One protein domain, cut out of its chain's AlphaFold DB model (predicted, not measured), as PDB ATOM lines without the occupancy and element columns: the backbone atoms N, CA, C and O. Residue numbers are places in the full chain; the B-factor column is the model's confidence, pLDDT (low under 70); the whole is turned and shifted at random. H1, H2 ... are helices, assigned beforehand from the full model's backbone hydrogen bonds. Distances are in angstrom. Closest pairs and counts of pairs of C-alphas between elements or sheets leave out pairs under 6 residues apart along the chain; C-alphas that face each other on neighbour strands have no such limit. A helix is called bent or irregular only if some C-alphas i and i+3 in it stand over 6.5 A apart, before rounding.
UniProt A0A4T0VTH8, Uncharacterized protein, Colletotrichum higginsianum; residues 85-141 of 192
ATOM      1  N   ASP A  85     149.975 199.651 204.911       72.88
ATOM      2  CA  ASP A  85     149.661 201.072 204.714       72.88
ATOM      3  C   ASP A  85     150.571 201.742 203.675       72.88
ATOM      4  O   ASP A  85     150.102 202.490 202.821       72.88
ATOM      5  N   LEU A  86     151.876 201.446 203.699       75.06
ATOM      6  CA  LEU A  86     152.818 201.975 202.707       75.06
ATOM      7  C   LEU A  86     152.615 201.334 201.334       75.06
ATOM      8  O   LEU A  86     152.832 201.991 200.321       75.06
ATOM      9  N   GLY A  87     152.172 200.076 201.298       76.81
ATOM     10  CA  GLY A  87     151.754 199.418 200.066       76.81
ATOM     11  C   GLY A  87     150.547 200.107 199.431       76.81
ATOM     12  O   GLY A  87     150.585 200.401 198.241       76.81
ATOM     13  N   VAL A  88     149.512 200.412 200.222       82.88
ATOM     14  CA  VAL A  88     148.321 201.139 199.747       82.88
ATOM     15  C   VAL A  88     148.703 202.534 199.252       82.88
ATOM     16  O   VAL A  88     148.387 202.877 198.119       82.88
ATOM     17  N   LEU A  89     149.487 203.289 200.030       85.19
ATOM     18  CA  LEU A  89     149.962 204.616 199.621       85.19
ATOM     19  C   LEU A  89     150.794 204.584 198.334       85.19
ATOM     20  O   LEU A  89     150.674 205.483 197.506       85.19
ATOM     21  N   ALA A  90     151.638 203.565 198.151       83.19
ATOM     22  CA  ALA A  90     152.422 203.417 196.930       83.19
ATOM     23  C   ALA A  90     151.529 203.164 195.706       83.19
ATOM     24  O   ALA A  90     151.798 203.717 194.643       83.19
ATOM     25  N   VAL A  91     150.466 202.368 195.859       87.44
ATOM     26  CA  VAL A  91     149.483 202.123 194.793       87.44
ATOM     27  C   VAL A  91     148.690 203.389 194.476       87.44
ATOM     28  O   VAL A  91     148.551 203.732 193.305       87.44
ATOM     29  N   ASP A  92     148.218 204.108 195.495       89.38
ATOM     30  CA  ASP A  92     147.480 205.361 195.303       89.38
ATOM     31  C   ASP A  92     148.349 206.409 194.598       89.38
ATOM     32  O   ASP A  92     147.901 207.082 193.668       89.38
ATOM     33  N   PHE A  93     149.618 206.519 194.998       92.12
ATOM     34  CA  PHE A  93     150.567 207.420 194.357       92.12
ATOM     35  C   PHE A  93     150.828 207.035 192.897       92.12
ATOM     36  O   PHE A  93     150.776 207.902 192.027       92.12
ATOM     37  N   ASP A  94     151.061 205.750 192.611       92.12
ATOM     38  CA  ASP A  94     151.253 205.250 191.242       92.12
ATOM     39  C   ASP A  94     150.025 205.537 190.366       92.12
ATOM     40  O   ASP A  94     150.159 206.026 189.244       92.12
ATOM     41  N   PHE A  95     148.818 205.338 190.910       92.50
ATOM     42  CA  PHE A  95     147.570 205.657 190.223       92.50
ATOM     43  C   PHE A  95     147.456 207.149 189.889       92.50
ATOM     44  O   PHE A  95     147.137 207.499 188.750       92.50
ATOM     45  N   VAL A  96     147.734 208.035 190.852       94.62
ATOM     46  CA  VAL A  96     147.674 209.490 190.639       94.62
ATOM     47  C   VAL A  96     148.715 209.938 189.617       94.62
ATOM     48  O   VAL A  96     148.378 210.704 188.716       94.62
ATOM     49  N   VAL A  97     149.955 209.451 189.712       93.44
ATOM     50  CA  VAL A  97     151.018 209.787 188.753       93.44
ATOM     51  C   VAL A  97     150.632 209.335 187.349       93.44
ATOM     52  O   VAL A  97     150.644 210.150 186.429       93.44
ATOM     53  N   HIS A  98     150.199 208.084 187.191       90.62
ATOM     54  CA  HIS A  98     149.770 207.560 185.898       90.62
ATOM     55  C   HIS A  98     148.570 208.336 185.328       90.62
ATOM     56  O   HIS A  98     148.503 208.596 184.126       90.62
ATOM     57  N   TYR A  99     147.607 208.716 186.172       89.88
ATOM     58  CA  TYR A  99     146.469 209.527 185.744       89.88
ATOM     59  C   TYR A  99     146.914 210.916 185.259       89.88
ATOM     60  O   TYR A  99     146.495 211.348 184.187       89.88
ATOM     61  N   LEU A 100     147.803 211.584 185.998       92.12
ATOM     62  CA  LEU A 100     148.327 212.899 185.624       92.12
ATOM     63  C   LEU A 100     149.155 212.857 184.338       92.12
ATOM     64  O   LEU A 100     148.990 213.731 183.491       92.12
ATOM     65  N   GLU A 101     150.007 211.846 184.168       87.94
ATOM     66  CA  GLU A 101     150.773 211.650 182.933       87.94
ATOM     67  C   GLU A 101     149.836 211.462 181.735       87.94
ATOM     68  O   GLU A 101     149.998 212.122 180.709       87.94
ATOM     69  N   LYS A 102     148.787 210.646 181.891       85.31
ATOM     70  CA  LYS A 102     147.787 210.425 180.840       85.31
ATOM     71  C   LYS A 102     147.024 211.700 180.471       85.31
ATOM     72  O   LYS A 102     146.814 211.959 179.286       85.31
ATOM     73  N   GLU A 103     146.577 212.478 181.455       85.19
ATOM     74  CA  GLU A 103     145.888 213.751 181.198       85.19
ATOM     75  C   GLU A 103     146.823 214.764 180.533       85.19
ATOM     76  O   GLU A 103     146.438 215.446 179.582       85.19
ATOM     77  N   GLN A 104     148.081 214.821 180.978       84.19
ATOM     78  CA  GLN A 104     149.090 215.669 180.365       84.19
ATOM     79  C   GLN A 104     149.303 215.290 178.892       84.19
ATOM     80  O   GLN A 104     149.240 216.166 178.027       84.19
ATOM     81  N   ASP A 105     149.480 214.006 178.588       82.25
ATOM     82  CA  ASP A 105     149.644 213.517 177.216       82.25
ATOM     83  C   ASP A 105     148.404 213.798 176.351       82.25
ATOM     84  O   ASP A 105     148.537 214.236 175.208       82.25
ATOM     85  N   SER A 106     147.194 213.642 176.898       79.50
ATOM     86  CA  SER A 106     145.936 213.987 176.216       79.50
ATOM     87  C   SER A 106     145.866 215.470 175.831       79.50
ATOM     88  O   SER A 106     145.521 215.813 174.693       79.50
ATOM     89  N   LEU A 107     146.253 216.362 176.749       81.19
ATOM     90  CA  LEU A 107     146.332 217.800 176.486       81.19
ATOM     91  C   LEU A 107     147.385 218.122 175.420       81.19
ATOM     92  O   LEU A 107     147.134 218.962 174.553       81.19
ATOM     93  N   PHE A 108     148.537 217.449 175.452       78.00
ATOM     94  CA  PHE A 108     149.593 217.626 174.452       78.00
ATOM     95  C   PHE A 108     149.165 217.159 173.062       78.00
ATOM     96  O   PHE A 108     149.393 217.884 172.092       78.00
ATOM     97  N   LEU A 109     148.493 216.010 172.971       73.81
ATOM     98  CA  LEU A 109     147.937 215.493 171.723       73.81
ATOM     99  C   LEU A 109     146.901 216.461 171.149       73.81
ATOM    100  O   LEU A 109     147.044 216.909 170.012       73.81
ATOM    101  N   CYS A 110     145.900 216.858 171.941       74.69
ATOM    102  CA  CYS A 110     144.872 217.798 171.492       74.69
ATOM    103  C   CYS A 110     145.482 219.151 171.091       74.69
ATOM    104  O   CYS A 110     145.202 219.659 170.005       74.69
ATOM    105  N   GLY A 111     146.360 219.716 171.925       75.56
ATOM    106  CA  GLY A 111     147.034 220.990 171.661       75.56
ATOM    107  C   GLY A 111     147.893 220.962 170.393       75.56
ATOM    108  O   GLY A 111     147.905 221.934 169.637       75.56
ATOM    109  N   GLY A 112     148.536 219.827 170.101       75.62
ATOM    110  CA  GLY A 112     149.331 219.593 168.892       75.62
ATOM    111  C   GLY A 112     148.585 219.827 167.583       75.62
ATOM    112  O   GLY A 112     149.179 220.336 166.624       75.62
ATOM    113  N   HIS A 113     147.288 219.510 167.558       71.69
ATOM    114  CA  HIS A 113     146.430 219.697 166.387       71.69
ATOM    115  C   HIS A 113     145.990 221.150 166.179       71.69
ATOM    116  O   HIS A 113     145.810 221.563 165.034       71.69
ATOM    117  N   TYR A 114     145.852 221.934 167.250       74.62
ATOM    118  CA  TYR A 114     145.418 223.335 167.165       74.62
ATOM    119  C   TYR A 114     146.572 224.326 166.979       74.62
ATOM    120  O   TYR A 114     146.354 225.455 166.539       74.62
ATOM    121  N   VAL A 115     147.808 223.928 167.281       80.12
ATOM    122  CA  VAL A 115     148.987 224.761 167.022       80.12
ATOM    123  C   VAL A 115     149.334 224.680 165.535       80.12
ATOM    124  O   VAL A 115     149.736 223.629 165.049       80.12
ATOM    125  N   THR A 116     149.219 225.772 164.780       82.94
ATOM    126  CA  THR A 116     149.643 225.805 163.367       82.94
ATOM    127  C   THR A 116     151.171 225.825 163.228       82.94
ATOM    128  O   THR A 116     151.905 226.028 164.200       82.94
ATOM    129  N   SER A 117     151.688 225.579 162.021       82.69
ATOM    130  CA  SER A 117     153.138 225.587 161.761       82.69
ATOM    131  C   SER A 117     153.769 226.953 162.048       82.69
ATOM    132  O   SER A 117     154.892 227.021 162.546       82.69
ATOM    133  N   GLU A 118     153.029 228.024 161.774       85.94
ATOM    134  CA  GLU A 118     153.419 229.418 161.975       85.94
ATOM    135  C   GLU A 118     153.415 229.761 163.469       85.94
ATOM    136  O   GLU A 118     154.391 230.309 163.984       85.94
ATOM    137  N   ALA A 119     152.364 229.349 164.192       85.00
ATOM    138  CA  ALA A 119     152.272 229.518 165.640       85.00
ATOM    139  C   ALA A 119     153.388 228.758 166.376       85.00
ATOM    140  O   ALA A 119     153.944 229.272 167.340       85.00
ATOM    141  N   HIS A 120     153.773 227.569 165.898       85.62
ATOM    142  CA  HIS A 120     154.893 226.802 166.457       85.62
ATOM    143  C   HIS A 120     156.223 227.552 166.362       85.62
ATOM    144  O   HIS A 120     156.969 227.619 167.339       85.62
ATOM    145  N   VAL A 121     156.533 228.113 165.189       88.31
ATOM    146  CA  VAL A 121     157.776 228.870 164.971       88.31
ATOM    147  C   VAL A 121     157.790 230.125 165.840       88.31
ATOM    148  O   VAL A 121     158.803 230.416 166.476       88.31
ATOM    149  N   GLU A 122     156.657 230.820 165.934       91.38
ATOM    150  CA  GLU A 122     156.536 232.018 166.766       91.38
ATOM    151  C   GLU A 122     156.662 231.704 168.264       91.38
ATOM    152  O   GLU A 122     157.404 232.382 168.978       91.38
ATOM    153  N   LEU A 123     156.014 230.639 168.745       89.06
ATOM    154  CA  LEU A 123     156.125 230.194 170.137       89.06
ATOM    155  C   LEU A 123     157.553 229.765 170.481       89.06
ATOM    156  O   LEU A 123     158.056 230.128 171.542       89.06
ATOM    157  N   LYS A 124     158.233 229.060 169.574       89.69
ATOM    158  CA  LYS A 124     159.631 228.645 169.754       89.69
ATOM    159  C   LYS A 124     160.585 229.841 169.781       89.69
ATOM    160  O   LYS A 124     161.543 229.833 170.549       89.69
ATOM    161  N   ARG A 125     160.308 230.880 168.984       92.31
ATOM    162  CA  ARG A 125     161.059 232.144 168.991       92.31
ATOM    163  C   ARG A 125     160.862 232.915 170.298       92.31
ATOM    164  O   ARG A 125     161.825 233.452 170.836       92.31
ATOM    165  N   ARG A 126     159.626 232.976 170.799       94.31
ATOM    166  CA  ARG A 126     159.256 233.765 171.986       94.31
ATOM    167  C   ARG A 126     159.594 233.066 173.304       94.31
ATOM    168  O   ARG A 126     159.894 233.740 174.285       94.31
ATOM    169  N   TYR A 127     159.573 231.734 173.308       90.38
ATOM    170  CA  TYR A 127     159.827 230.899 174.480       90.38
ATOM    171  C   TYR A 127     160.776 229.732 174.155       90.38
ATOM    172  O   TYR A 127     160.361 228.567 174.125       90.38
ATOM    173  N   PRO A 128     162.071 230.011 173.925       89.88
ATOM    174  CA  PRO A 128     163.047 228.987 173.556       89.88
ATOM    175  C   PRO A 128     163.227 227.904 174.632       89.88
ATOM    176  O   PRO A 128     163.547 226.765 174.301       89.88
ATOM    177  N   GLN A 129     162.958 228.207 175.905       91.94
ATOM    178  CA  GLN A 129     163.012 227.238 177.006       91.94
ATOM    179  C   GLN A 129     161.993 226.096 176.865       91.94
ATOM    180  O   GLN A 129     162.217 225.004 177.382       91.94
ATOM    181  N   PHE A 130     160.895 226.322 176.139       86.38
ATOM    182  CA  PHE A 130     159.878 225.304 175.876       86.38
ATOM    183  C   PHE A 130     160.043 224.650 174.501       86.38
ATOM    184  O   PHE A 130     159.216 223.821 174.127       86.38
ATOM    185  N   ALA A 131     161.118 224.956 173.765       84.06
ATOM    186  CA  ALA A 131     161.388 224.368 172.456       84.06
ATOM    187  C   ALA A 131     161.292 222.827 172.430       84.06
ATOM    188  O   ALA A 131     160.601 222.324 171.546       84.06
ATOM    189  N   PRO A 132     161.862 222.066 173.394       85.75
ATOM    190  CA  PRO A 132     161.756 220.603 173.381       85.75
ATOM    191  C   PRO A 132     160.314 220.102 173.528       85.75
ATOM    192  O   PRO A 132     159.933 219.091 172.945       85.75
ATOM    193  N   LEU A 133     159.504 220.821 174.304       82.25
ATOM    194  CA  LEU A 133     158.114 220.482 174.590       82.25
ATOM    195  C   LEU A 133     157.198 220.850 173.416       82.25
ATOM    196  O   LEU A 133     156.327 220.063 173.058       82.25
ATOM    197  N   LEU A 134     157.447 221.988 172.764       83.00
ATOM    198  CA  LEU A 134     156.781 222.364 171.516       83.00
ATOM    199  C   LEU A 134     157.121 221.374 170.396       83.00
ATOM    200  O   LEU A 134     156.233 220.936 169.667       83.00
ATOM    201  N   ASP A 135     158.394 220.993 170.259       83.56
ATOM    202  CA  ASP A 135     158.834 220.025 169.249       83.56
ATOM    203  C   ASP A 135     158.170 218.655 169.468       83.56
ATOM    204  O   ASP A 135     157.720 218.040 168.500       83.56
ATOM    205  N   ARG A 136     158.013 218.223 170.729       79.00
ATOM    206  CA  ARG A 136     157.258 217.012 171.095       79.00
ATOM    207  C   ARG A 136     155.776 217.121 170.720       79.00
ATOM    208  O   ARG A 136     155.260 216.258 170.020       79.00
ATOM    209  N   LEU A 137     155.132 218.235 171.075       78.12
ATOM    210  CA  LEU A 137     153.738 218.543 170.720       78.12
ATOM    211  C   LEU A 137     153.495 218.529 169.198       78.12
ATOM    212  O   LEU A 137     152.404 218.191 168.741       78.12
ATOM    213  N   ARG A 138     154.509 218.864 168.389       74.44
ATOM    214  CA  ARG A 138     154.434 218.803 166.922       74.44
ATOM    215  C   ARG A 138     154.722 217.410 166.353       74.44
ATOM    216  O   ARG A 138     154.130 217.057 165.335       74.44
ATOM    217  N   ALA A 139     155.621 216.646 166.975       73.88
ATOM    218  CA  ALA A 139     155.954 215.282 166.563       73.88
ATOM    219  C   ALA A 139     154.775 214.311 166.762       73.88
ATOM    220  O   ALA A 139     154.567 213.427 165.932       73.88
ATOM    221  N   ASP A 140     153.958 214.535 167.792       66.88
ATOM    222  CA  ASP A 140     152.842 213.656 168.160       66.88
ATOM    223  C   ASP A 140     151.546 213.893 167.351       66.88
ATOM    224  O   ASP A 140     150.526 213.261 167.616       66.88
ATOM    225  N   ARG A 141     151.572 214.719 166.287       56.22
ATOM    226  CA  ARG A 141     150.430 214.976 165.368       56.22
ATOM    227  C   ARG A 141     149.896 213.740 164.607       56.22
ATOM    228  O   ARG A 141     149.081 213.887 163.698       56.22
TER     229      ARG A 141
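This is residues 85 to 141 of the 192 residues of an uncharacterized protein of Colletotrichum higginsianum (UniProt A0A4T0VTH8). One long, straight helix, H1, makes a bare arm, and at the arm's far tip sits a small head, a helical hairpin of H2 and H3. H3 comes back from the tip of that hairpin to pack, near its own end, on the last turns of H1, while residues 85 to 104 of H1 stick out from the head and make the length. The printed part has 57 residues, with three named helices in the order H1, H2, H3 and no named strand; the class is all helix. The whole is only just extended, close to loose, with a radius of gyration of the C-alphas of 15.8 A, and it spans 51 by 21 by 13 A.

Find C-alpha 85 at (149.661, 201.072, 204.714); from there H1, residues 85 to 114, runs 43.9 A to C-alpha 114 at (145.418, 223.335, 167.165). Look next at H2, residues 117 to 126, which measures 14.5 A from first to last C-alpha. H3, residues 128 to 139, measures 16.9 A and ends at C-alpha 139, at (155.954, 215.282, 166.563). H3 is irregular: the C-alphas of Gln 129 and Pro 132 are 7.7 A apart, and its line is a rough one.

Start at the late part of H1, where residues 108 to 112 alone touch H3, which meets them with residues 137 to 138 alone. The closest C-alphas there are those of Gly 112 and Leu 137, 4.9 A apart, and the two lines are about perpendicular, at 82 degrees. Move outward to H2, which touches H3 at residues 130 to 134 of H3 alone; the closest C-alphas are those of Lys 124 and Ala 131, 5.4 A apart. H2 and H3 run opposite ways at a shallow tilt of 20 degrees and form a helical hairpin. H1 and H2 are apart, although they follow each other in the chain. Along the backbone, every O i to N i+4 pair is within hydrogen-bond range in H2, against 24 of 26 in H1 and 6 of 8 in H3.

The C-alphas farthest apart are those of Asp 85 and Glu 118, at 51.4 A. Residues 85 to 104, which belong to H1, stand free, and so do residues 125 to 130, of which 128 to 130 belong to H3. Without these stretches the body has 31 residues and spans 23 by 17 by 12 A. The links from H1 to H2 and from H2 to H3 are tight, and the printed part has no cut. The mean pLDDT of the printed part is 83.4; look at residues 140 to 141 for the values under 70.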